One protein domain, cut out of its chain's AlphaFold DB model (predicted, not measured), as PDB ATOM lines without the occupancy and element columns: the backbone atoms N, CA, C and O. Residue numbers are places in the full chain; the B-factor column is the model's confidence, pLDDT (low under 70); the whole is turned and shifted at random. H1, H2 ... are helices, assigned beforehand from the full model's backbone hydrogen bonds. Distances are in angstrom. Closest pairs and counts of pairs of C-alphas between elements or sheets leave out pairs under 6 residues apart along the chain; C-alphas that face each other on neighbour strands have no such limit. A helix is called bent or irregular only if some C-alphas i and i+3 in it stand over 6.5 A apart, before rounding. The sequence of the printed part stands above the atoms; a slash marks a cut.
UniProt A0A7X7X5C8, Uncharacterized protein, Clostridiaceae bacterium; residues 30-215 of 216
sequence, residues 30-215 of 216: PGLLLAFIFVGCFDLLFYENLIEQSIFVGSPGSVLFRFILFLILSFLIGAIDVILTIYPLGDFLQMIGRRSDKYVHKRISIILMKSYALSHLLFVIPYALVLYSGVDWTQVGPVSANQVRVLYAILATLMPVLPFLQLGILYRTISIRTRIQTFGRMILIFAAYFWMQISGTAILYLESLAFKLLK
ATOM      1  N   PRO A  30      49.931  39.093 -25.835       91.38
ATOM      2  CA  PRO A  30      51.294  38.805 -26.305       91.38
ATOM      3  C   PRO A  30      51.765  37.368 -26.053       91.38
ATOM      4  O   PRO A  30      52.466  36.792 -26.872       91.38
ATOM      5  N   GLY A  31      51.315  36.744 -24.957       88.75
ATOM      6  CA  GLY A  31      51.639  35.343 -24.677       88.75
ATOM      7  C   GLY A  31      51.006  34.333 -25.644       88.75
ATOM      8  O   GLY A  31      51.378  33.170 -25.596       88.75
ATOM      9  N   LEU A  32      50.045  34.738 -26.484       93.12
ATOM     10  CA  LEU A  32      49.524  33.891 -27.563       93.12
ATOM     11  C   LEU A  32      50.497  33.778 -28.731       93.12
ATOM     12  O   LEU A  32      50.504  32.744 -29.375       93.12
ATOM     13  N   LEU A  33      51.343  34.782 -28.980       94.88
ATOM     14  CA  LEU A  33      52.289  34.728 -30.100       94.88
ATOM     15  C   LEU A  33      53.250  33.545 -29.942       94.88
ATOM     16  O   LEU A  33      53.432  32.763 -30.867       94.88
ATOM     17  N   LEU A  34      53.783  33.360 -28.731       94.19
ATOM     18  CA  LEU A  34      54.608  32.197 -28.402       94.19
ATOM     19  C   LEU A  34      53.815  30.888 -28.451       94.19
ATOM     20  O   LEU A  34      54.354  29.866 -28.855       94.19
ATOM     21  N   ALA A  35      52.541  30.921 -28.054       95.31
ATOM     22  CA  ALA A  35      51.671  29.754 -28.115       95.31
ATOM     23  C   ALA A  35      51.417  29.308 -29.565       95.31
ATOM     24  O   ALA A  35      51.443  28.114 -29.827       95.31
ATOM     25  N   PHE A  36      51.232  30.247 -30.497       98.00
ATOM     26  CA  PHE A  36      51.053  29.952 -31.921       98.00
ATOM     27  C   PHE A  36      52.307  29.330 -32.526       98.00
ATOM     28  O   PHE A  36      52.208  28.281 -33.141       98.00
ATOM     29  N   ILE A  37      53.488  29.913 -32.285       97.50
ATOM     30  CA  ILE A  37      54.750  29.317 -32.755       97.50
ATOM     31  C   ILE A  37      54.929  27.914 -32.168       97.50
ATOM     32  O   ILE A  37      55.328  26.999 -32.873       97.50
ATOM     33  N   PHE A  38      54.634  27.727 -30.880       97.62
ATOM     34  CA  PHE A  38      54.773  26.421 -30.243       97.62
ATOM     35  C   PHE A  38      53.872  25.361 -30.889       97.62
ATOM     36  O   PHE A  38      54.369  24.291 -31.232       97.62
ATOM     37  N   VAL A  39      52.587  25.668 -31.078       98.12
ATOM     38  CA  VAL A  39      51.627  24.739 -31.694       98.12
ATOM     39  C   VAL A  39      51.990  24.471 -33.147       98.12
ATOM     40  O   VAL A  39      52.167  23.323 -33.510       98.12
ATOM     41  N   GLY A  40      52.262  25.498 -33.949       97.50
ATOM     42  CA  GLY A  40      52.613  25.268 -35.349       97.50
ATOM     43  C   GLY A  40      53.964  24.580 -35.548       97.50
ATOM     44  O   GLY A  40      54.159  23.872 -36.532       97.50
ATOM     45  N   CYS A  41      54.908  24.743 -34.614       97.12
ATOM     46  CA  CYS A  41      56.122  23.933 -34.601       97.12
ATOM     47  C   CYS A  41      55.779  22.486 -34.275       97.12
ATOM     48  O   CYS A  41      56.312  21.603 -34.926       97.12
ATOM     49  N   PHE A  42      54.916  22.233 -33.290       97.19
ATOM     50  CA  PHE A  42      54.440  20.884 -33.000       97.19
ATOM     51  C   PHE A  42      53.789  20.261 -34.249       97.19
ATOM     52  O   PHE A  42      54.249  19.213 -34.696       97.19
ATOM     53  N   ASP A  43      52.830  20.950 -34.863       96.44
ATOM     54  CA  ASP A  43      52.100  20.511 -36.056       96.44
ATOM     55  C   ASP A  43      53.057  20.150 -37.200       96.44
ATOM     56  O   ASP A  43      53.049  19.036 -37.715       96.44
ATOM     57  N   LEU A  44      53.982  21.051 -37.551       95.44
ATOM     58  CA  LEU A  44      54.915  20.810 -38.655       95.44
ATOM     59  C   LEU A  44      56.033  19.811 -38.330       95.44
ATOM     60  O   LEU A  44      56.455  19.075 -39.220       95.44
ATOM     61  N   LEU A  45      56.545  19.788 -37.092       94.94
ATOM     62  CA  LEU A  45      57.577  18.827 -36.679       94.94
ATOM     63  C   LEU A  45      57.027  17.402 -36.639       94.94
ATOM     64  O   LEU A  45      57.793  16.460 -36.837       94.94
ATOM     65  N   PHE A  46      55.740  17.235 -36.345       94.19
ATOM     66  CA  PHE A  46      55.119  15.929 -36.158       94.19
ATOM     67  C   PHE A  46      54.116  15.550 -37.261       94.19
ATOM     68  O   PHE A  46      53.454  14.524 -37.137       94.19
ATOM     69  N   TYR A  47      54.030  16.315 -38.353       93.62
ATOM     70  CA  TYR A  47      53.252  15.933 -39.536       93.62
ATOM     71  C   TYR A  47      53.902  14.760 -40.294       93.62
ATOM     72  O   TYR A  47      53.285  13.722 -40.523       93.62
ATOM     73  N   GLU A  48      55.183  14.904 -40.640       89.19
ATOM     74  CA  GLU A  48      56.032  13.880 -41.262       89.19
ATOM     75  C   GLU A  48      57.431  13.951 -40.628       89.19
ATOM     76  O   GLU A  48      57.823  14.978 -40.066       89.19
ATOM     77  N   ASN A  49      58.221  12.877 -40.730       90.06
ATOM     78  CA  ASN A  49      59.600  12.891 -40.244       90.06
ATOM     79  C   ASN A  49      60.463  13.823 -41.117       90.06
ATOM     80  O   ASN A  49      60.840  13.496 -42.244       90.06
ATOM     81  N   LEU A  50      60.812  14.991 -40.575       88.25
ATOM     82  CA  LEU A  50      61.569  16.024 -41.289       88.25
ATOM     83  C   LEU A  50      62.980  15.587 -41.702       88.25
ATOM     84  O   LEU A  50      63.516  16.111 -42.684       88.25
ATOM     85  N   ILE A  51      63.583  14.663 -40.949       86.25
ATOM     86  CA  ILE A  51      64.925  14.134 -41.215       86.25
ATOM     87  C   ILE A  51      64.863  13.214 -42.433       86.25
ATOM     88  O   ILE A  51      65.631  13.394 -43.375       86.25
ATOM     89  N   GLU A  52      63.908  12.286 -42.454       87.12
ATOM     90  CA  GLU A  52      63.698  11.372 -43.583       87.12
ATOM     91  C   GLU A  52      63.306  12.123 -44.860       87.12
ATOM     92  O   GLU A  52      63.780  11.803 -45.948       87.12
ATOM     93  N   GLN A  53      62.512  13.186 -44.730       86.69
ATOM     94  CA  GLN A  53      62.093  14.027 -45.856       86.69
ATOM     95  C   GLN A  53      63.175  15.015 -46.325       86.69
ATOM     96  O   GLN A  53      62.934  15.786 -47.253       86.69
ATOM     97  N   SER A  54      64.369  15.005 -45.716       87.69
ATOM     98  CA  SER A  54      65.520  15.830 -46.119       87.69
ATOM     99  C   SER A  54      65.205  17.332 -46.244       87.69
ATOM    100  O   SER A  54      65.796  18.040 -47.064       87.69
ATOM    101  N   ILE A  55      64.287  17.843 -45.413       88.19
ATOM    102  CA  ILE A  55      63.787  19.226 -45.518       88.19
ATOM    103  C   ILE A  55      64.923  20.235 -45.340       88.19
ATOM    104  O   ILE A  55      65.045  21.187 -46.110       88.19
ATOM    105  N   PHE A  56      65.813  20.009 -44.375       89.62
ATOM    106  CA  PHE A  56      66.924  20.912 -44.064       89.62
ATOM    107  C   PHE A  56      68.262  20.447 -44.662       89.62
ATOM    108  O   PHE A  56      69.300  20.539 -44.013       89.62
ATOM    109  N   VAL A  57      68.246  19.953 -45.903       89.00
ATOM    110  CA  VAL A  57      69.449  19.539 -46.646       89.00
ATOM    111  C   VAL A  57      69.703  20.482 -47.825       89.00
ATOM    112  O   VAL A  57      68.770  20.862 -48.536       89.00
ATOM    113  N   GLY A  58      70.967  20.854 -48.050       89.88
ATOM    114  CA  GLY A  58      71.390  21.691 -49.175       89.88
ATOM    115  C   GLY A  58      72.532  22.642 -48.818       89.88
ATOM    116  O   GLY A  58      73.244  22.447 -47.834       89.88
ATOM    117  N   SER A  59      72.709  23.694 -49.621       93.75
ATOM    118  CA  SER A  59      73.658  24.769 -49.314       93.75
ATOM    119  C   SER A  59      73.221  25.545 -48.059       93.75
ATOM    120  O   SER A  59      72.014  25.651 -47.810       93.75
ATOM    121  N   PRO A  60      74.146  26.164 -47.299       93.50
ATOM    122  CA  PRO A  60      73.795  26.944 -46.108       93.50
ATOM    123  C   PRO A  60      72.702  27.997 -46.355       93.50
ATOM    124  O   PRO A  60      71.823  28.182 -45.517       93.50
ATOM    125  N   GLY A  61      72.706  28.637 -47.531       94.25
ATOM    126  CA  GLY A  61      71.670  29.595 -47.925       94.25
ATOM    127  C   GLY A  61      70.288  28.956 -48.099       94.25
ATOM    128  O   GLY A  61      69.301  29.497 -47.606       94.25
ATOM    129  N   SER A  62      70.212  27.784 -48.738       92.25
ATOM    130  CA  SER A  62      68.946  27.051 -48.898       92.25
ATOM    131  C   SER A  62      68.384  26.556 -47.563       92.25
ATOM    132  O   SER A  62      67.186  26.678 -47.316       92.25
ATOM    133  N   VAL A  63      69.253  26.081 -46.664       93.81
ATOM    134  CA  VAL A  63      68.867  25.638 -45.319       93.81
ATOM    135  C   VAL A  63      68.349  26.814 -44.496       93.81
ATOM    136  O   VAL A  63      67.285  26.708 -43.890       93.81
ATOM    137  N   LEU A  64      69.045  27.957 -44.516       94.62
ATOM    138  CA  LEU A  64      68.600  29.168 -43.823       94.62
ATOM    139  C   LEU A  64      67.246  29.658 -44.352       94.62
ATOM    140  O   LEU A  64      66.361  29.980 -43.560       94.62
ATOM    141  N   PHE A  65      67.065  29.679 -45.675       94.56
ATOM    142  CA  PHE A  65      65.794  30.057 -46.292       94.56
ATOM    143  C   PHE A  65      64.651  29.142 -45.835       94.56
ATOM    144  O   PHE A  65      63.620  29.635 -45.377       94.56
ATOM    145  N   ARG A  66      64.845  27.818 -45.885       94.31
ATOM    146  CA  ARG A  66      63.836  26.848 -45.429       94.31
ATOM    147  C   ARG A  66      63.564  26.944 -43.935       94.31
ATOM    148  O   ARG A  66      62.421  26.792 -43.529       94.31
ATOM    149  N   PHE A  67      64.571  27.241 -43.118       95.06
ATOM    150  CA  PHE A  67      64.388  27.468 -41.684       95.06
ATOM    151  C   PHE A  67      63.516  28.699 -41.405       95.06
ATOM    152  O   PHE A  67      62.583  28.633 -40.608       95.06
ATOM    153  N   ILE A  68      63.764  29.810 -42.102       96.12
ATOM    154  CA  ILE A  68      62.930  31.014 -41.988       96.12
ATOM    155  C   ILE A  68      61.504  30.721 -42.472       96.12
ATOM    156  O   ILE A  68      60.543  31.069 -41.786       96.12
ATOM    157  N   LEU A  69      61.360  30.043 -43.613       96.06
ATOM    158  CA  LEU A  69      60.060  29.641 -44.148       96.06
ATOM    159  C   LEU A  69      59.306  28.731 -43.169       96.06
ATOM    160  O   LEU A  69      58.120  28.947 -42.933       96.06
ATOM    161  N   PHE A  70      59.996  27.776 -42.545       96.38
ATOM    162  CA  PHE A  70      59.441  26.895 -41.519       96.38
ATOM    163  C   PHE A  70      58.892  27.688 -40.332       96.38
ATOM    164  O   PHE A  70      57.767  27.443 -39.912       96.38
ATOM    165  N   LEU A  71      59.636  28.672 -39.816       97.31
ATOM    166  CA  LEU A  71      59.164  29.505 -38.702       97.31
ATOM    167  C   LEU A  71      57.934  30.342 -39.075       97.31
ATOM    168  O   LEU A  71      57.021  30.484 -38.262       97.31
ATOM    169  N   ILE A  72      57.892  30.882 -40.296       97.56
ATOM    170  CA  ILE A  72      56.738  31.644 -40.793       97.56
ATOM    171  C   ILE A  72      55.515  30.731 -40.925       97.56
ATOM    172  O   ILE A  72      54.445  31.069 -40.420       97.56
ATOM    173  N   LEU A  73      55.671  29.574 -41.572       97.50
ATOM    174  CA  LEU A  73      54.591  28.605 -41.751       97.50
ATOM    175  C   LEU A  73      54.102  28.062 -40.407       97.50
ATOM    176  O   LEU A  73      52.896  28.012 -40.191       97.50
ATOM    177  N   SER A  74      55.012  27.758 -39.482       97.75
ATOM    178  CA  SER A  74      54.688  27.379 -38.105       97.75
ATOM    179  C   SER A  74      53.828  28.451 -37.431       97.75
ATOM    180  O   SER A  74      52.737  28.160 -36.948       97.75
ATOM    181  N   PHE A  75      54.235  29.722 -37.468       98.06
ATOM    182  CA  PHE A  75      53.422  30.785 -36.878       98.06
ATOM    183  C   PHE A  75      52.013  30.858 -37.488       98.06
ATOM    184  O   PHE A  75      51.039  30.998 -36.749       98.06
ATOM    185  N   LEU A  76      51.898  30.757 -38.817       97.94
ATOM    186  CA  LEU A  76      50.612  30.823 -39.514       97.94
ATOM    187  C   LEU A  76      49.712  29.631 -39.175       97.94
ATOM    188  O   LEU A  76      48.560  29.841 -38.804       97.94
ATOM    189  N   ILE A  77      50.228  28.406 -39.264       98.00
ATOM    190  CA  ILE A  77      49.469  27.179 -38.985       98.00
ATOM    191  C   ILE A  77      49.045  27.150 -37.528       98.00
ATOM    192  O   ILE A  77      47.857  27.027 -37.256       98.00
ATOM    193  N   GLY A  78      49.969  27.384 -36.597       98.00
ATOM    194  CA  GLY A  78      49.643  27.371 -35.176       98.00
ATOM    195  C   GLY A  78      48.687  28.495 -34.774       98.00
ATOM    196  O   GLY A  78      47.869  28.321 -33.872       98.00
ATOM    197  N   ALA A  79      48.728  29.652 -35.444       97.94
ATOM    198  CA  ALA A  79      47.713  30.686 -35.253       97.94
ATOM    199  C   ALA A  79      46.344  30.234 -35.771       97.94
ATOM    200  O   ALA A  79      45.346  30.416 -35.071       97.94
ATOM    201  N   ILE A  80      46.289  29.641 -36.969       97.88
ATOM    202  CA  ILE A  80      45.045  29.134 -37.556       97.88
ATOM    203  C   ILE A  80      44.463  28.028 -36.679       97.88
ATOM    204  O   ILE A  80      43.294  28.143 -36.323       97.88
ATOM    205  N   ASP A  81      45.250  27.034 -36.270       97.88
ATOM    206  CA  ASP A  81      44.786  25.955 -35.399       97.88
ATOM    207  C   ASP A  81      44.231  26.511 -34.091       97.88
ATOM    208  O   ASP A  81      43.039  26.395 -33.805       97.88
ATOM    209  N   VAL A  82      45.050  27.221 -33.318       98.06
ATOM    210  CA  VAL A  82      44.628  27.685 -31.993       98.06
ATOM    211  C   VAL A  82      43.405  28.607 -32.078       98.06
ATOM    212  O   VAL A  82      42.512  28.524 -31.227       98.06
ATOM    213  N   ILE A  83      43.332  29.495 -33.076       97.44
ATOM    214  CA  ILE A  83      42.194  30.409 -33.235       97.44
ATOM    215  C   ILE A  83      40.955  29.652 -33.706       97.44
ATOM    216  O   ILE A  83      39.911  29.762 -33.061       97.44
ATOM    217  N   LEU A  84      41.048  28.892 -34.795       96.75
ATOM    218  CA  LEU A  84      39.910  28.202 -35.401       96.75
ATOM    219  C   LEU A  84      39.355  27.134 -34.460       96.75
ATOM    220  O   LEU A  84      38.139  27.030 -34.296       96.75
ATOM    221  N   THR A  85      40.227  26.407 -33.767       96.94
ATOM    222  CA  THR A  85      39.840  25.358 -32.825       96.94
ATOM    223  C   THR A  85      39.202  25.939 -31.559       96.94
ATOM    224  O   THR A  85      38.192  25.421 -31.086       96.94
ATOM    225  N   ILE A  86      39.712  27.044 -30.998       97.81
ATOM    226  CA  ILE A  86      39.286  27.483 -29.654       97.81
ATOM    227  C   ILE A  86      38.407  28.730 -29.625       97.81
ATOM    228  O   ILE A  86      37.575  28.859 -28.719       97.81
ATOM    229  N   TYR A  87      38.550  29.661 -30.567       96.38
ATOM    230  CA  TYR A  87      37.761  30.897 -30.553       96.38
ATOM    231  C   TYR A  87      36.243  30.630 -30.524       96.38
ATOM    232  O   TYR A  87      35.591  31.152 -29.609       96.38
ATOM    233  N   PRO A  88      35.681  29.753 -31.387       96.81
ATOM    234  CA  PRO A  88      34.245  29.457 -31.374       96.81
ATOM    235  C   PRO A  88      33.781  28.835 -30.052       96.81
ATOM    236  O   PRO A  88      32.710  29.167 -29.540       96.81
ATOM    237  N   LEU A  89      34.609  27.980 -29.442       97.06
ATOM    238  CA  LEU A  89      34.316  27.353 -28.151       97.06
ATOM    239  C   LEU A  89      34.307  28.371 -27.007       97.06
ATOM    240  O   LEU A  89      33.473  28.292 -26.104       97.06
ATOM    241  N   GLY A  90      35.209  29.352 -27.042       96.12
ATOM    242  CA  GLY A  90      35.233  30.448 -26.079       96.12
ATOM    243  C   GLY A  90      34.004  31.355 -26.179       96.12
ATOM    244  O   GLY A  90      33.472  31.784 -25.150       96.12
ATOM    245  N   ASP A  91      33.507  31.603 -27.387       96.12
ATOM    246  CA  ASP A  91      32.270  32.360 -27.608       96.12
ATOM    247  C   ASP A  91      31.031  31.567 -27.183       96.12
ATOM    248  O   ASP A  91      30.150  32.100 -26.497       96.12
ATOM    249  N   PHE A  92      30.997  30.271 -27.490       96.62
ATOM    250  CA  PHE A  92      29.943  29.367 -27.039       96.62
ATOM    251  C   PHE A  92      29.897  29.271 -25.506       96.62
ATOM    252  O   PHE A  92      28.827  29.384 -24.901       96.62
ATOM    253  N   LEU A  93      31.055  29.192 -24.844       96.50
ATOM    254  CA  LEU A  93      31.171  29.246 -23.385       96.50
ATOM    255  C   LEU A  93      30.606  30.551 -22.804       96.50
ATOM    256  O   LEU A  93      29.886  30.528 -21.803       96.50
ATOM    257  N   GLN A  94      30.903  31.694 -23.426       95.56
ATOM    258  CA  GLN A  94      30.342  32.985 -23.018       95.56
ATOM    259  C   GLN A  94      28.826  33.044 -23.226       95.56
ATOM    260  O   GLN A  94      28.119  33.646 -22.417       95.56
ATOM    261  N   MET A  95      28.301  32.433 -24.289       95.56
ATOM    262  CA  MET A  95      26.858  32.317 -24.506       95.56
ATOM    263  C   MET A  95      26.189  31.485 -23.404       95.56
ATOM    264  O   MET A  95      25.193  31.936 -22.837       95.56
ATOM    265  N   ILE A  96      26.749  30.322 -23.054       94.62
ATOM    266  CA  ILE A  96      26.253  29.481 -21.952       94.62
ATOM    267  C   ILE A  96      26.279  30.261 -20.633       94.62
ATOM    268  O   ILE A  96      25.296  30.254 -19.893       94.62
ATOM    269  N   GLY A  97      27.373  30.974 -20.350       93.31
ATOM    270  CA  GLY A  97      27.501  31.811 -19.155       93.31
ATOM    271  C   GLY A  97      26.417  32.883 -19.065       93.31
ATOM    272  O   GLY A  97      25.746  32.982 -18.042       93.31
ATOM    273  N   ARG A  98      26.183  33.616 -20.163       93.38
ATOM    274  CA  ARG A  98      25.128  34.640 -20.255       93.38
ATOM    275  C   ARG A  98      23.729  34.066 -20.040       93.38
ATOM    276  O   ARG A  98      22.948  34.670 -19.326       93.38
ATOM    277  N   ARG A  99      23.417  32.902 -20.619       92.06
ATOM    278  CA  ARG A  99      22.097  32.254 -20.469       92.06
ATOM    279  C   ARG A  99      21.856  31.622 -19.097       92.06
ATOM    280  O   ARG A  99      20.722  31.292 -18.786       92.06
ATOM    281  N   SER A 100      22.909  31.397 -18.316       89.75
ATOM    282  CA  SER A 100      22.830  30.757 -16.995       89.75
ATOM    283  C   SER A 100      23.097  31.724 -15.837       89.75
ATOM    284  O   SER A 100      23.280  31.279 -14.700       89.75
ATOM    285  N   ASP A 101      23.176  33.028 -16.128       89.50
ATOM    286  CA  ASP A 101      23.557  34.090 -15.190       89.50
ATOM    287  C   ASP A 101      24.846  33.766 -14.415       89.50
ATOM    288  O   ASP A 101      25.010  34.072 -13.228       89.50
ATOM    289  N   LYS A 102      25.792  33.088 -15.081       90.44
ATOM    290  CA  LYS A 102      27.092  32.723 -14.513       90.44
ATOM    291  C   LYS A 102      28.192  33.590 -15.088       90.44
ATOM    292  O   LYS A 102      28.296  33.816 -16.291       90.44
ATOM    293  N   TYR A 103      29.084  34.013 -14.197       87.56
ATOM    294  CA  TYR A 103      30.244  34.797 -14.584       87.56
ATOM    295  C   TYR A 103      31.190  33.993 -15.486       87.56
ATOM    296  O   TYR A 103      31.709  32.938 -15.100       87.56
ATOM    297  N   VAL A 104      31.455  34.563 -16.659       91.69
ATOM    298  CA  VAL A 104      32.500  34.159 -17.598       91.69
ATOM    299  C   VAL A 104      33.251  35.418 -18.007       91.69
ATOM    300  O   VAL A 104      32.656  36.422 -18.391       91.69
ATOM    301  N   HIS A 105      34.575  35.381 -17.911       90.38
ATOM    302  CA  HIS A 105      35.406  36.520 -18.280       90.38
ATOM    303  C   HIS A 105      35.324  36.787 -19.798       90.38
ATOM    304  O   HIS A 105      35.466  35.855 -20.584       90.38
ATOM    305  N   LYS A 106      35.206  38.054 -20.235       89.25
ATOM    306  CA  LYS A 106      35.123  38.432 -21.673       89.25
ATOM    307  C   LYS A 106      36.274  37.898 -22.535       89.25
ATOM    308  O   LYS A 106      36.133  37.685 -23.727       89.25
ATOM    309  N   ARG A 107      37.446  37.711 -21.927       92.69
ATOM    310  CA  ARG A 107      38.660  37.177 -22.576       92.69
ATOM    311  C   ARG A 107      38.892  35.684 -22.313       92.69
ATOM    312  O   ARG A 107      40.041  35.247 -22.303       92.69
ATOM    313  N   ILE A 108      37.843  34.912 -22.026       94.62
ATOM    314  CA  ILE A 108      37.985  33.477 -21.744       94.62
ATOM    315  C   ILE A 108      38.567  32.716 -22.939       94.62
ATOM    316  O   ILE A 108      39.399  31.843 -22.725       94.62
ATOM    317  N   SER A 109      38.247  33.122 -24.173       95.75
ATOM    318  CA  SER A 109      38.792  32.517 -25.394       95.75
ATOM    319  C   SER A 109      40.325  32.554 -25.405       95.75
ATOM    320  O   SER A 109      40.952  31.541 -25.671       95.75
ATOM    321  N   ILE A 110      40.948  33.660 -24.975       96.19
ATOM    322  CA  ILE A 110      42.419  33.784 -24.881       96.19
ATOM    323  C   ILE A 110      43.008  32.805 -23.854       96.19
ATOM    324  O   ILE A 110      44.085  32.250 -24.060       96.19
ATOM    325  N   ILE A 111      42.321  32.600 -22.728       96.56
ATOM    326  CA  ILE A 111      42.756  31.641 -21.702       96.56
ATOM    327  C   ILE A 111      42.659  30.219 -22.261       96.56
ATOM    328  O   ILE A 111      43.596  29.441 -22.102       96.56
ATOM    329  N   LEU A 112      41.547  29.886 -22.919       97.38
ATOM    330  CA  LEU A 112      41.347  28.568 -23.515       97.38
ATOM    331  C   LEU A 112      42.363  28.299 -24.625       97.38
ATOM    332  O   LEU A 112      42.928  27.215 -24.645       97.38
ATOM    333  N   MET A 113      42.663  29.282 -25.475       98.12
ATOM    334  CA  MET A 113      43.663  29.165 -26.545       98.12
ATOM    335  C   MET A 113      45.033  28.788 -25.984       98.12
ATOM    336  O   MET A 113      45.692  27.883 -26.478       98.12
ATOM    337  N   LYS A 114      45.445  29.428 -24.886       97.50
ATOM    338  CA  LYS A 114      46.696  29.072 -24.202       97.50
ATOM    339  C   LYS A 114      46.627  27.715 -23.521       97.50
ATOM    340  O   LYS A 114      47.621  27.006 -23.496       97.50
ATOM    341  N   SER A 115      45.482  27.365 -22.941       97.25
ATOM    342  CA  SER A 115      45.280  26.047 -22.340       97.25
ATOM    343  C   SER A 115      45.365  24.931 -23.380       97.25
ATOM    344  O   SER A 115      45.884  23.867 -23.069       97.25
ATOM    345  N   TYR A 116      44.845  25.181 -24.577       97.69
ATOM    346  CA  TYR A 116      44.931  24.295 -25.728       97.69
ATOM    347  C   TYR A 116      46.362  24.219 -26.261       97.69
ATOM    348  O   TYR A 116      46.895  23.136 -26.431       97.69
ATOM    349  N   ALA A 117      47.057  25.347 -26.405       97.50
ATOM    350  CA  ALA A 117      48.469  25.314 -26.770       97.50
ATOM    351  C   ALA A 117      49.300  24.511 -25.754       97.50
ATOM    352  O   ALA A 117      50.053  23.628 -26.135       97.50
ATOM    353  N   LEU A 118      49.100  24.729 -24.450       96.19
ATOM    354  CA  LEU A 118      49.803  23.982 -23.401       96.19
ATOM    355  C   LEU A 118      49.529  22.475 -23.433       96.19
ATOM    356  O   LEU A 118      50.415  21.706 -23.068       96.19
ATOM    357  N   SER A 119      48.340  22.029 -23.844       96.50
ATOM    358  CA  SER A 119      48.037  20.594 -23.884       96.50
ATOM    359  C   SER A 119      48.812  19.842 -24.967       96.50
ATOM    360  O   SER A 119      48.995  18.640 -24.803       96.50
ATOM    361  N   HIS A 120      49.367  20.526 -25.978       96.38
ATOM    362  CA  HIS A 120      50.263  19.912 -26.971       96.38
ATOM    363  C   HIS A 120      51.518  19.305 -26.328       96.38
ATOM    364  O   HIS A 120      52.070  18.337 -26.842       96.38
ATOM    365  N   LEU A 121      51.922  19.780 -25.139       95.38
ATOM    366  CA  LEU A 121      53.013  19.172 -24.368       95.38
ATOM    367  C   LEU A 121      52.779  17.686 -24.061       95.38
ATOM    368  O   LEU A 121      53.748  16.936 -23.980       95.38
ATOM    369  N   LEU A 122      51.520  17.249 -23.920       94.31
ATOM    370  CA  LEU A 122      51.195  15.834 -23.704       94.31
ATOM    371  C   LEU A 122      51.573  14.952 -24.899       94.31
ATOM    372  O   LEU A 122      51.834  13.764 -24.727       94.31
ATOM    373  N   PHE A 123      51.588  15.528 -26.098       95.06
ATOM    374  CA  PHE A 123      51.765  14.804 -27.348       95.06
ATOM    375  C   PHE A 123      53.227  14.759 -27.793       95.06
ATOM    376  O   PHE A 123      53.596  13.843 -28.520       95.06
ATOM    377  N   VAL A 124      54.078  15.678 -27.315       95.06
ATOM    378  CA  VAL A 124      55.485  15.803 -27.744       95.06
ATOM    379  C   VAL A 124      56.249  14.484 -27.615       95.06
ATOM    380  O   VAL A 124      56.856  14.036 -28.580       95.06
ATOM    381  N   ILE A 125      56.227  13.852 -26.436       94.69
ATOM    382  CA  ILE A 125      56.988  12.614 -26.205       94.69
ATOM    383  C   ILE A 125      56.400  11.440 -27.008       94.69
ATOM    384  O   ILE A 125      57.165  10.797 -27.728       94.69
ATOM    385  N   PRO A 126      55.082  11.152 -26.944       94.69
ATOM    386  CA  PRO A 126      54.495  10.077 -27.743       94.69
ATOM    387  C   PRO A 126      54.746  10.233 -29.246       94.69
ATOM    388  O   PRO A 126      55.197   9.282 -29.879       94.69
ATOM    389  N   TYR A 127      54.536  11.424 -29.812       95.06
ATOM    390  CA  TYR A 127      54.730  11.656 -31.245       95.06
ATOM    391  C   TYR A 127      56.205  11.609 -31.645       95.06
ATOM    392  O   TYR A 127      56.525  11.060 -32.696       95.06
ATOM    393  N   ALA A 128      57.121  12.092 -30.798       94.75
ATOM    394  CA  ALA A 128      58.553  11.945 -31.047       94.75
ATOM    395  C   ALA A 128      58.976  10.474 -31.115       94.75
ATOM    396  O   ALA A 128      59.735  10.093 -32.003       94.75
ATOM    397  N   LEU A 129      58.452   9.628 -30.225       94.56
ATOM    398  CA  LEU A 129      58.721   8.191 -30.267       94.56
ATOM    399  C   LEU A 129      58.108   7.538 -31.507       94.56
ATOM    400  O   LEU A 129      58.752   6.694 -32.123       94.56
ATOM    401  N   VAL A 130      56.900   7.933 -31.906       93.62
ATOM    402  CA  VAL A 130      56.259   7.377 -33.102       93.62
ATOM    403  C   VAL A 130      57.035   7.748 -34.369       93.62
ATOM    404  O   VAL A 130      57.333   6.868 -35.168       93.62
ATOM    405  N   LEU A 131      57.406   9.017 -34.537       93.56
ATOM    406  CA  LEU A 131      57.919   9.525 -35.814       93.56
ATOM    407  C   LEU A 131      59.442   9.520 -35.934       93.56
ATOM    408  O   LEU A 131      59.953   9.364 -37.037       93.56
ATOM    409  N   TYR A 132      60.173   9.676 -34.828       93.56
ATOM    410  CA  TYR A 132      61.627   9.887 -34.842       93.56
ATOM    411  C   TYR A 132      62.437   8.754 -34.194       93.56
ATOM    412  O   TYR A 132      63.658   8.851 -34.110       93.56
ATOM    413  N   SER A 133      61.803   7.666 -33.742       91.69
ATOM    414  CA  SER A 133      62.529   6.517 -33.168       91.69
ATOM    415  C   SER A 133      63.253   5.646 -34.201       91.69
ATOM    416  O   SER A 133      64.084   4.827 -33.813       91.69
ATOM    417  N   GLY A 134      62.921   5.781 -35.492       88.69
ATOM    418  CA  GLY A 134      63.406   4.899 -36.559       88.69
ATOM    419  C   GLY A 134      62.812   3.484 -36.519       88.69
ATOM    420  O   GLY A 134      63.278   2.602 -37.237       88.69
ATOM    421  N   VAL A 135      61.805   3.243 -35.671       90.56
ATOM    422  CA  VAL A 135      61.093   1.964 -35.587       90.56
ATOM    423  C   VAL A 135      59.935   1.964 -36.581       90.56
ATOM    424  O   VAL A 135      59.061   2.825 -36.517       90.56
ATOM    425  N   ASP A 136      59.876   0.951 -37.445       90.06
ATOM    426  CA  ASP A 136      58.681   0.691 -38.248       90.06
ATOM    427  C   ASP A 136      57.600   0.029 -37.378       90.06
ATOM    428  O   ASP A 136      57.538  -1.193 -37.209       90.06
ATOM    429  N   TRP A 137      56.739   0.866 -36.797       90.94
ATOM    430  CA  TRP A 137      55.652   0.439 -35.915       90.94
ATOM    431  C   TRP A 137      54.614  -0.456 -36.599       90.94
ATOM    432  O   TRP A 137      53.866  -1.142 -35.900       90.94
ATOM    433  N   THR A 138      54.566  -0.489 -37.936       89.31
ATOM    434  CA  THR A 138      53.631  -1.342 -38.687       89.31
ATOM    435  C   THR A 138      54.075  -2.802 -38.737       89.31
ATOM    436  O   THR A 138      53.249  -3.686 -38.955       89.31
ATOM    437  N   GLN A 139      55.357  -3.070 -38.469       91.50
ATOM    438  CA  GLN A 139      55.939  -4.415 -38.502       91.50
ATOM    439  C   GLN A 139      56.248  -4.992 -37.118       91.50
ATOM    440  O   GLN A 139      56.854  -6.061 -37.000       91.50
ATOM    441  N   VAL A 140      55.833  -4.315 -36.045       91.62
ATOM    442  CA  VAL A 140      56.024  -4.829 -34.686       91.62
ATOM    443  C   VAL A 140      55.105  -6.028 -34.456       91.62
ATOM    444  O   VAL A 140      53.882  -5.920 -34.489       91.62
ATOM    445  N   GLY A 141      55.710  -7.186 -34.185       91.06
ATOM    446  CA  GLY A 141      55.012  -8.457 -34.025       91.06
ATOM    447  C   GLY A 141      55.574  -9.326 -32.894       91.06
ATOM    448  O   GLY A 141      56.440  -8.892 -32.130       91.06
ATOM    449  N   PRO A 142      55.107 -10.583 -32.765       90.19
ATOM    450  CA  PRO A 142      55.496 -11.475 -31.668       90.19
ATOM    451  C   PRO A 142      57.002 -11.770 -31.591       90.19
ATOM    452  O   PRO A 142      57.528 -11.972 -30.497       90.19
ATOM    453  N   VAL A 143      57.683 -11.764 -32.740       93.25
ATOM    454  CA  VAL A 143      59.126 -12.027 -32.887       93.25
ATOM    455  C   VAL A 143      60.008 -10.785 -32.716       93.25
ATOM    456  O   VAL A 143      61.226 -10.916 -32.639       93.25
ATOM    457  N   SER A 144      59.429  -9.584 -32.620       93.56
ATOM    458  CA  SER A 144      60.194  -8.359 -32.362       93.56
ATOM    459  C   SER A 144      60.821  -8.380 -30.962       93.56
ATOM    460  O   SER A 144      60.314  -9.026 -30.041       93.56
ATOM    461  N   ALA A 145      61.906  -7.622 -30.779       94.12
ATOM    462  CA  ALA A 145      62.565  -7.490 -29.483       94.12
ATOM    463  C   ALA A 145      61.570  -7.069 -28.384       94.12
ATOM    464  O   ALA A 145      60.724  -6.196 -28.592       94.12
ATOM    465  N   ASN A 146      61.694  -7.663 -27.192       94.75
ATOM    466  CA  ASN A 146      60.742  -7.457 -26.093       94.75
ATOM    467  C   ASN A 146      60.554  -5.967 -25.740       94.75
ATOM    468  O   ASN A 146      59.436  -5.508 -25.536       94.75
ATOM    469  N   GLN A 147      61.643  -5.194 -25.742       93.44
ATOM    470  CA  GLN A 147      61.619  -3.753 -25.474       93.44
ATOM    471  C   GLN A 147      60.742  -2.987 -26.482       93.44
ATOM    472  O   GLN A 147      59.935  -2.153 -26.082       93.44
ATOM    473  N   VAL A 148      60.846  -3.320 -27.774       92.81
ATOM    474  CA  VAL A 148      60.052  -2.702 -28.851       92.81
ATOM    475  C   VAL A 148      58.577  -3.069 -28.712       92.81
ATOM    476  O   VAL A 148      57.712  -2.210 -28.852       92.81
ATOM    477  N   ARG A 149      58.276  -4.325 -28.365       94.31
ATOM    478  CA  ARG A 149      56.898  -4.787 -28.139       94.31
ATOM    479  C   ARG A 149      56.232  -4.082 -26.959       94.31
ATOM    480  O   ARG A 149      55.074  -3.685 -27.065       94.31
ATOM    481  N   VAL A 150      56.953  -3.911 -25.849       94.44
ATOM    482  CA  VAL A 150      56.455  -3.172 -24.676       94.44
ATOM    483  C   VAL A 150      56.198  -1.713 -25.037       94.44
ATOM    484  O   VAL A 150      55.131  -1.187 -24.726       94.44
ATOM    485  N   LEU A 151      57.136  -1.070 -25.734       93.88
ATOM    486  CA  LEU A 151      56.975   0.316 -26.161       93.88
ATOM    487  C   LEU A 151      55.788   0.485 -27.119       93.88
ATOM    488  O   LEU A 151      54.979   1.390 -26.926       93.88
ATOM    489  N   TYR A 152      55.625  -0.425 -28.082       94.62
ATOM    490  CA  TYR A 152      54.458  -0.460 -28.962       94.62
ATOM    491  C   TYR A 152      53.153  -0.580 -28.170       94.62
ATOM    492  O   TYR A 152      52.231   0.192 -28.406       94.62
ATOM    493  N   ALA A 153      53.073  -1.486 -27.188       94.00
ATOM    494  CA  ALA A 153      51.874  -1.642 -26.362       94.00
ATOM    495  C   ALA A 153      51.532  -0.364 -25.574       94.00
ATOM    496  O   ALA A 153      50.363   0.021 -25.492       94.00
ATOM    497  N   ILE A 154      52.547   0.326 -25.036       94.25
ATOM    498  CA  ILE A 154      52.374   1.618 -24.357       94.25
ATOM    499  C   ILE A 154      51.828   2.662 -25.336       94.25
ATOM    500  O   ILE A 154      50.820   3.299 -25.036       94.25
ATOM    501  N   LEU A 155      52.451   2.820 -26.508       94.62
ATOM    502  CA  LEU A 155      52.040   3.809 -27.510       94.62
ATOM    503  C   LEU A 155      50.642   3.515 -28.065       94.62
ATOM    504  O   LEU A 155      49.809   4.417 -28.111       94.62
ATOM    505  N   ALA A 156      50.347   2.259 -28.408       93.12
ATOM    506  CA  ALA A 156      49.046   1.831 -28.919       93.12
ATOM    507  C   ALA A 156      47.910   2.071 -27.911       93.12
ATOM    508  O   ALA A 156      46.786   2.372 -28.306       93.12
ATOM    509  N   THR A 157      48.207   1.987 -26.611       93.38
ATOM    510  CA  THR A 157      47.241   2.298 -25.547       93.38
ATOM    511  C   THR A 157      47.127   3.804 -25.306       93.38
ATOM    512  O   THR A 157      46.033   4.319 -25.090       93.38
ATOM    513  N   LEU A 158      48.249   4.527 -25.325       94.00
ATOM    514  CA  LEU A 158      48.303   5.943 -24.969       94.00
ATOM    515  C   LEU A 158      47.752   6.848 -26.075       94.00
ATOM    516  O   LEU A 158      46.979   7.757 -25.777       94.00
ATOM    517  N   MET A 159      48.121   6.607 -27.335       93.81
ATOM    518  CA  MET A 159      47.804   7.487 -28.469       93.81
ATOM    519  C   MET A 159      46.298   7.768 -28.618       93.81
ATOM    520  O   MET A 159      45.937   8.944 -28.699       93.81
ATOM    521  N   PRO A 160      45.391   6.770 -28.551       94.06
ATOM    522  CA  PRO A 160      43.949   7.026 -28.626       94.06
ATOM    523  C   PRO A 160      43.395   7.812 -27.429       94.06
ATOM    524  O   PRO A 160      42.326   8.409 -27.526       94.06
ATOM    525  N   VAL A 161      44.095   7.813 -26.290       94.31
ATOM    526  CA  VAL A 161      43.650   8.456 -25.045       94.31
ATOM    527  C   VAL A 161      44.054   9.935 -24.984       94.31
ATOM    528  O   VAL A 161      43.346  10.736 -24.367       94.31
ATOM    529  N   LEU A 162      45.146  10.334 -25.649       94.12
ATOM    530  CA  LEU A 162      45.672  11.708 -25.604       94.12
ATOM    531  C   LEU A 162      44.641  12.795 -25.978       94.12
ATOM    532  O   LEU A 162      44.547  13.776 -25.231       94.12
ATOM    533  N   PRO A 163      43.806  12.647 -27.032       93.19
ATOM    534  CA  PRO A 163      42.783  13.648 -27.354       93.19
ATOM    535  C   PRO A 163      41.775  13.863 -26.213       93.19
ATOM    536  O   PRO A 163      41.345  14.987 -25.942       93.19
ATOM    537  N   PHE A 164      41.434  12.805 -25.473       94.81
ATOM    538  CA  PHE A 164      40.542  12.905 -24.317       94.81
ATOM    539  C   PHE A 164      41.216  13.586 -23.123       94.81
ATOM    540  O   PHE A 164      40.562  14.341 -22.400       94.81
ATOM    541  N   LEU A 165      42.525  13.389 -22.929       95.31
ATOM    542  CA  LEU A 165      43.292  14.131 -21.921       95.31
ATOM    543  C   LEU A 165      43.359  15.623 -22.253       95.31
ATOM    544  O   LEU A 165      43.176  16.459 -21.367       95.31
ATOM    545  N   GLN A 166      43.532  15.966 -23.530       95.69
ATOM    546  CA  GLN A 166      43.473  17.347 -24.003       95.69
ATOM    547  C   GLN A 166      42.104  17.990 -23.723       95.69
ATOM    548  O   GLN A 166      42.047  19.101 -23.183       95.69
ATOM    549  N   LEU A 167      40.997  17.283 -23.979       95.88
ATOM    550  CA  LEU A 167      39.654  17.731 -23.582       95.88
ATOM    551  C   LEU A 167      39.508  17.858 -22.059       95.88
ATOM    552  O   LEU A 167      38.902  18.815 -21.571       95.88
ATOM    553  N   GLY A 168      40.106  16.944 -21.292       95.50
ATOM    554  CA  GLY A 168      40.159  17.005 -19.831       95.50
ATOM    555  C   GLY A 168      40.873  18.258 -19.311       95.50
ATOM    556  O   GLY A 168      40.380  18.909 -18.386       95.50
ATOM    557  N   ILE A 169      41.987  18.655 -19.935       96.56
ATOM    558  CA  ILE A 169      42.706  19.904 -19.631       96.56
ATOM    559  C   ILE A 169      41.806  21.116 -19.886       96.56
ATOM    560  O   ILE A 169      41.719  22.007 -19.034       96.56
ATOM    561  N   LEU A 170      41.093  21.149 -21.018       96.38
ATOM    562  CA  LEU A 170      40.142  22.224 -21.321       96.38
ATOM    563  C   LEU A 170      39.007  22.264 -20.293       96.38
ATOM    564  O   LEU A 170      38.728  23.328 -19.733       96.38
ATOM    565  N   TYR A 171      38.404  21.116 -19.974       95.75
ATOM    566  CA  TYR A 171      37.362  21.001 -18.951       95.75
ATOM    567  C   TYR A 171      37.837  21.523 -17.597       95.75
ATOM    568  O   TYR A 171      37.114  22.260 -16.912       95.75
ATOM    569  N   ARG A 172      39.068  21.181 -17.211       94.56
ATOM    570  CA  ARG A 172      39.685  21.642 -15.971       94.56
ATOM    571  C   ARG A 172      39.899  23.152 -15.986       94.56
ATOM    572  O   ARG A 172      39.519  23.820 -15.023       94.56
ATOM    573  N   THR A 173      40.406  23.712 -17.085       95.25
ATOM    574  CA  THR A 173      40.531  25.167 -17.266       95.25
ATOM    575  C   THR A 173      39.178  25.859 -17.134       95.25
ATOM    576  O   THR A 173      39.057  26.808 -16.359       95.25
ATOM    577  N   ILE A 174      38.140  25.370 -17.812       94.69
ATOM    578  CA  ILE A 174      36.783  25.931 -17.735       94.69
ATOM    579  C   ILE A 174      36.260  25.870 -16.296       94.69
ATOM    580  O   ILE A 174      35.760  26.868 -15.779       94.69
ATOM    581  N   SER A 175      36.420  24.727 -15.629       93.00
ATOM    582  CA  SER A 175      35.957  24.506 -14.253       93.00
ATOM    583  C   SER A 175      36.640  25.421 -13.239       93.00
ATOM    584  O   SER A 175      36.019  25.835 -12.267       93.00
ATOM    585  N   ILE A 176      37.912  25.757 -13.458       92.38
ATOM    586  CA  ILE A 176      38.674  26.649 -12.576       92.38
ATOM    587  C   ILE A 176      38.378  28.123 -12.877       92.38
ATOM    588  O   ILE A 176      38.379  28.952 -11.968       92.38
ATOM    589  N   ARG A 177      38.181  28.477 -14.152       92.88
ATOM    590  CA  ARG A 177      38.111  29.874 -14.614       92.88
ATOM    591  C   ARG A 177      36.693  30.418 -14.744       92.88
ATOM    592  O   ARG A 177      36.538  31.618 -14.961       92.88
ATOM    593  N   THR A 178      35.677  29.572 -14.605       92.06
ATOM    594  CA  THR A 178      34.266  29.954 -14.726       92.06
ATOM    595  C   THR A 178      33.440  29.402 -13.567       92.06
ATOM    596  O   THR A 178      33.875  28.503 -12.851       92.06
ATOM    597  N   ARG A 179      32.229  29.939 -13.381       89.56
ATOM    598  CA  ARG A 179      31.246  29.432 -12.402       89.56
ATOM    599  C   ARG A 179      30.091  28.668 -13.057       89.56
ATOM    600  O   ARG A 179      29.004  28.582 -12.487       89.56
ATOM    601  N   ILE A 180      30.298  28.165 -14.273       91.31
ATOM    602  CA  ILE A 180      29.260  27.444 -15.012       91.31
ATOM    603  C   ILE A 180      28.996  26.088 -14.354       91.31
ATOM    604  O   ILE A 180      29.907  25.392 -13.902       91.31
ATOM    605  N   GLN A 181      27.720  25.713 -14.287       92.12
ATOM    606  CA  GLN A 181      27.288  24.435 -13.729       92.12
ATOM    607  C   GLN A 181      27.850  23.252 -14.527       92.12
ATOM    608  O   GLN A 181      28.228  23.382 -15.689       92.12
ATOM    609  N   THR A 182      27.916  22.076 -13.903       91.00
ATOM    610  CA  THR A 182      28.486  20.866 -14.524       91.00
ATOM    611  C   THR A 182      27.825  20.541 -15.861       91.00
ATOM    612  O   THR A 182      28.527  20.265 -16.826       91.00
ATOM    613  N   PHE A 183      26.500  20.674 -15.957       91.81
ATOM    614  CA  PHE A 183      25.762  20.429 -17.197       91.81
ATOM    615  C   PHE A 183      26.232  21.314 -18.363       91.81
ATOM    616  O   PHE A 183      26.591  20.802 -19.418       91.81
ATOM    617  N   GLY A 184      26.341  22.631 -18.153       91.38
ATOM    618  CA  GLY A 184      26.845  23.551 -19.181       91.38
ATOM    619  C   GLY A 184      28.300  23.271 -19.578       91.38
ATOM    620  O   GLY A 184      28.658  23.404 -20.746       91.38
ATOM    621  N   ARG A 185      29.130  22.822 -18.627       93.50
ATOM    622  CA  ARG A 185      30.506  22.390 -18.916       93.50
ATOM    623  C   ARG A 185      30.535  21.122 -19.770       93.50
ATOM    624  O   ARG A 185      31.325  21.065 -20.704       93.50
ATOM    625  N   MET A 186      29.674  20.143 -19.492       93.62
ATOM    626  CA  MET A 186      29.574  18.919 -20.295       93.62
ATOM    627  C   MET A 186      29.138  19.221 -21.728       93.62
ATOM    628  O   MET A 186      29.790  18.756 -22.655       93.62
ATOM    629  N   ILE A 187      28.115  20.065 -21.918       95.06
ATOM    630  CA  ILE A 187      27.679  20.497 -23.259       95.06
ATOM    631  C   ILE A 187      28.845  21.109 -24.041       95.06
ATOM    632  O   ILE A 187      29.055  20.774 -25.203       95.06
ATOM    633  N   LEU A 188      29.625  21.981 -23.399       95.56
ATOM    634  CA  LEU A 188      30.776  22.602 -24.042       95.56
ATOM    635  C   LEU A 188      31.864  21.590 -24.411       95.56
ATOM    636  O   LEU A 188      32.455  21.727 -25.473       95.56
ATOM    637  N   ILE A 189      32.135  20.586 -23.573       96.00
ATOM    638  CA  ILE A 189      33.127  19.550 -23.897       96.00
ATOM    639  C   ILE A 189      32.651  18.642 -25.026       96.00
ATOM    640  O   ILE A 189      33.454  18.301 -25.888       96.00
ATOM    641  N   PHE A 190      31.360  18.312 -25.089       96.00
ATOM    642  CA  PHE A 190      30.807  17.613 -26.250       96.00
ATOM    643  C   PHE A 190      30.940  18.451 -27.523       96.00
ATOM    644  O   PHE A 190      31.412  17.945 -28.538       96.00
ATOM    645  N   ALA A 191      30.604  19.743 -27.466       96.62
ATOM    646  CA  ALA A 191      30.805  20.650 -28.594       96.62
ATOM    647  C   ALA A 191      32.288  20.750 -28.990       96.62
ATOM    648  O   ALA A 191      32.602  20.705 -30.175       96.62
ATOM    649  N   ALA A 192      33.194  20.825 -28.011       96.94
ATOM    650  CA  ALA A 192      34.635  20.846 -28.235       96.94
ATOM    651  C   ALA A 192      35.124  19.565 -28.912       96.94
ATOM    652  O   ALA A 192      35.873  19.660 -29.872       96.94
ATOM    653  N   TYR A 193      34.664  18.392 -28.473       96.44
ATOM    654  CA  TYR A 193      35.010  17.118 -29.100       96.44
ATOM    655  C   TYR A 193      34.669  17.119 -30.594       96.44
ATOM    656  O   TYR A 193      35.554  16.905 -31.415       96.44
ATOM    657  N   PHE A 194      33.419  17.425 -30.960       95.94
ATOM    658  CA  PHE A 194      33.016  17.447 -32.372       95.94
ATOM    659  C   PHE A 194      33.741  18.532 -33.167       95.94
ATOM    660  O   PHE A 194      34.190  18.283 -34.284       95.94
ATOM    661  N   TRP A 195      33.880  19.726 -32.590       97.25
ATOM    662  CA  TRP A 195      34.544  20.836 -33.259       97.25
ATOM    663  C   TRP A 195      36.020  20.544 -33.526       97.25
ATOM    664  O   TRP A 195      36.481  20.783 -34.633       97.25
ATOM    665  N   MET A 196      36.727  19.955 -32.559       95.31
ATOM    666  CA  MET A 196      38.138  19.589 -32.691       95.31
ATOM    667  C   MET A 196      38.381  18.507 -33.749       95.31
ATOM    668  O   MET A 196      39.424  18.520 -34.389       95.31
ATOM    669  N   GLN A 197      37.432  17.593 -33.981       93.81
ATOM    670  CA  GLN A 197      37.539  16.624 -35.084       93.81
ATOM    671  C   GLN A 197      37.464  17.322 -36.451       93.81
ATOM    672  O   GLN A 197      38.251  17.039 -37.358       93.81
ATOM    673  N   ILE A 198      36.527  18.265 -36.590       94.94
ATOM    674  CA  ILE A 198      36.339  19.031 -37.827       94.94
ATOM    675  C   ILE A 198      37.535  19.959 -38.059       94.94
ATOM    676  O   ILE A 198      38.117  19.945 -39.144       94.94
ATOM    677  N   SER A 199      37.919  20.742 -37.047       95.81
ATOM    678  CA  SER A 199      39.051  21.659 -37.147       95.81
ATOM    679  C   SER A 199      40.350  20.898 -37.377       95.81
ATOM    680  O   SER A 199      41.073  21.250 -38.299       95.81
ATOM    681  N   GLY A 200      40.592  19.799 -36.659       93.50
ATOM    682  CA  GLY A 200      41.775  18.957 -36.843       93.50
ATOM    683  C   GLY A 200      41.928  18.445 -38.276       93.50
ATOM    684  O   GLY A 200      43.018  18.501 -38.833       93.50
ATOM    685  N   THR A 201      40.833  18.052 -38.934       94.06
ATOM    686  CA  THR A 201      40.876  17.651 -40.354       94.06
ATOM    687  C   THR A 201      41.296  18.811 -41.266       94.06
ATOM    688  O   THR A 201      42.069  18.623 -42.206       94.06
ATOM    689  N   ALA A 202      40.811  20.024 -40.988       95.06
ATOM    690  CA  ALA A 202      41.216  21.213 -41.731       95.06
ATOM    691  C   ALA A 202      42.689  21.576 -41.479       95.06
ATOM    692  O   ALA A 202      43.380  21.978 -42.415       95.06
ATOM    693  N   ILE A 203      43.181  21.402 -40.249       96.06
ATOM    694  CA  ILE A 203      44.584  21.650 -39.903       96.06
ATOM    695  C   ILE A 203      45.509  20.651 -40.600       96.06
ATOM    696  O   ILE A 203      46.434  21.095 -41.270       96.06
ATOM    697  N   LEU A 204      45.191  19.352 -40.605       95.62
ATOM    698  CA  LEU A 204      45.949  18.339 -41.358       95.62
ATOM    699  C   LEU A 204      46.082  18.695 -42.850       95.62
ATOM    700  O   LEU A 204      47.134  18.514 -43.465       95.62
ATOM    701  N   TYR A 205      45.022  19.241 -43.457       95.62
ATOM    702  CA  TYR A 205      45.087  19.723 -44.837       95.62
ATOM    703  C   TYR A 205      46.071  20.895 -44.996       95.62
ATOM    704  O   TYR A 205      46.869  20.903 -45.937       95.62
ATOM    705  N   LEU A 206      46.048  21.869 -44.081       96.25
ATOM    706  CA  LEU A 206      46.967  23.012 -44.098       96.25
ATOM    707  C   LEU A 206      48.418  22.602 -43.838       96.25
ATOM    708  O   LEU A 206      49.311  23.096 -44.528       96.25
ATOM    709  N   GLU A 207      48.651  21.678 -42.911       95.00
ATOM    710  CA  GLU A 207      49.959  21.063 -42.673       95.00
ATOM    711  C   GLU A 207      50.480  20.413 -43.953       95.00
ATOM    712  O   GLU A 207      51.597  20.708 -44.373       95.00
ATOM    713  N   SER A 208      49.648  19.636 -44.657       95.38
ATOM    714  CA  SER A 208      50.037  19.006 -45.924       95.38
ATOM    715  C   SER A 208      50.460  20.019 -46.995       95.38
ATOM    716  O   SER A 208      51.412  19.783 -47.746       95.38
ATOM    717  N   LEU A 209      49.773  21.164 -47.075       95.25
ATOM    718  CA  LEU A 209      50.109  22.243 -48.004       95.25
ATOM    719  C   LEU A 209      51.421  22.916 -47.609       95.25
ATOM    720  O   LEU A 209      52.289  23.114 -48.457       95.25
ATOM    721  N   ALA A 210      51.582  23.242 -46.331       94.19
ATOM    722  CA  ALA A 210      52.796  23.853 -45.815       94.19
ATOM    723  C   ALA A 210      54.013  22.940 -45.986       94.19
ATOM    724  O   ALA A 210      55.079  23.396 -46.395       94.19
ATOM    725  N   PHE A 211      53.843  21.641 -45.759       92.12
ATOM    726  CA  PHE A 211      54.896  20.655 -45.933       92.12
ATOM    727  C   PHE A 211      55.337  20.549 -47.398       92.12
ATOM    728  O   PHE A 211      56.532  20.528 -47.681       92.12
ATOM    729  N   LYS A 212      54.395  20.584 -48.352       92.69
ATOM    730  CA  LYS A 212      54.714  20.651 -49.793       92.69
ATOM    731  C   LYS A 212      55.513  21.899 -50.166       92.69
ATOM    732  O   LYS A 212      56.373  21.807 -51.031       92.69
ATOM    733  N   LEU A 213      55.254  23.036 -49.520       92.44
ATOM    734  CA  LEU A 213      56.010  24.276 -49.741       92.44
ATOM    735  C   LEU A 213      57.428  24.231 -49.151       92.44
ATOM    736  O   LEU A 213      58.295  24.972 -49.603       92.44
ATOM    737  N   LEU A 214      57.657  23.398 -48.132       90.19
ATOM    738  CA  LEU A 214      58.965  23.229 -47.491       90.19
ATOM    739  C   LEU A 214      59.871  22.226 -48.212       90.19
ATOM    740  O   LEU A 214      61.089  22.278 -48.019       90.19
ATOM    741  N   LYS A 215      59.296  21.307 -49.000       87.38
ATOM    742  CA  LYS A 215      60.075  20.297 -49.721       87.38
ATOM    743  C   LYS A 215      61.026  20.952 -50.745       87.38
ATOM    744  O   LYS A 215      60.689  22.001 -51.294       87.38
TER     745      LYS A 215
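This is residues 30 to 215 of the 216 residues of an uncharacterized protein of Clostridiaceae bacterium (UniProt A0A7X7X5C8). What shape do these atoms make? They make a flat slab of helices: long H7 lies side by side with long, bent H2, H1 crosses H2a, and H6 packs on H3 and H7. H5 forms an arm beyond H4, where residues 142 to 147 stick out. What builds it? The printed part has 186 residues with seven named helices, H1 to H7, and is all helix. It is only just compact, close to loose, with a radius of gyration of the C-alphas of 19.0 A and spans of 58 by 46 by 23 A.

Where is the longest helix? H2, residues 60 to 99, was assigned as one helix by its hydrogen bonds but is bent: C-alphas 85 and 88 are 7.1 A apart. Its arms are H2a, residues 60 to 85, 36.5 A long, and H2b, residues 88 to 99. Where are the others? H1, residues 30 to 47, begins at C-alpha 30 (51.294, 38.805, -26.305). H3 spans 108 to 119, irregular H4 121 to 132 with C-alphas 122 and 125 7.1 A apart, H5 146 to 158 and H6 162 to 177. H7, 182 to 214, 45.0 A long, ends at C-alpha 214 (58.965, 23.229, -47.491).

What touches H2a? H7 does, opposite ways at a shallow tilt of 24 degrees, the closest C-alphas being those of Thr 85 and Ser 199, 5.7 A apart. H1 touches residues 71 to 82 of H2a alone, the closest C-alphas being those of Gly 40 and Gly 78, 3.6 A apart. What lies farther out? H2b and H3 form a hairpin, the closest C-alphas being those of Gly 90 and Ser 109, 4.2 A apart. H6 touches H3, the closest C-alphas being those of Ser 119 and Gln 166, 5.6 A apart. H4 and H5, a hairpin, only just touch, with 3 pairs of C-alphas within 8 A, the closest those of Pro 126 and Leu 155, 6.7 A apart. Are the backbones in order? Every O i to N i+4 pair is within hydrogen-bond range in H2a, H2b, H3, H5, H6 and H7; H1 has 12 of 14 and H4 6 of 8.

How far does it reach? The two farthest C-alphas, of Ser 59 and Asp 101, are 61.3 A apart. Is it continuous and confident? The printed part has no cut, the links H1 to H2 and H4 to H5 are long, and no printed residue is under 70 in pLDDT.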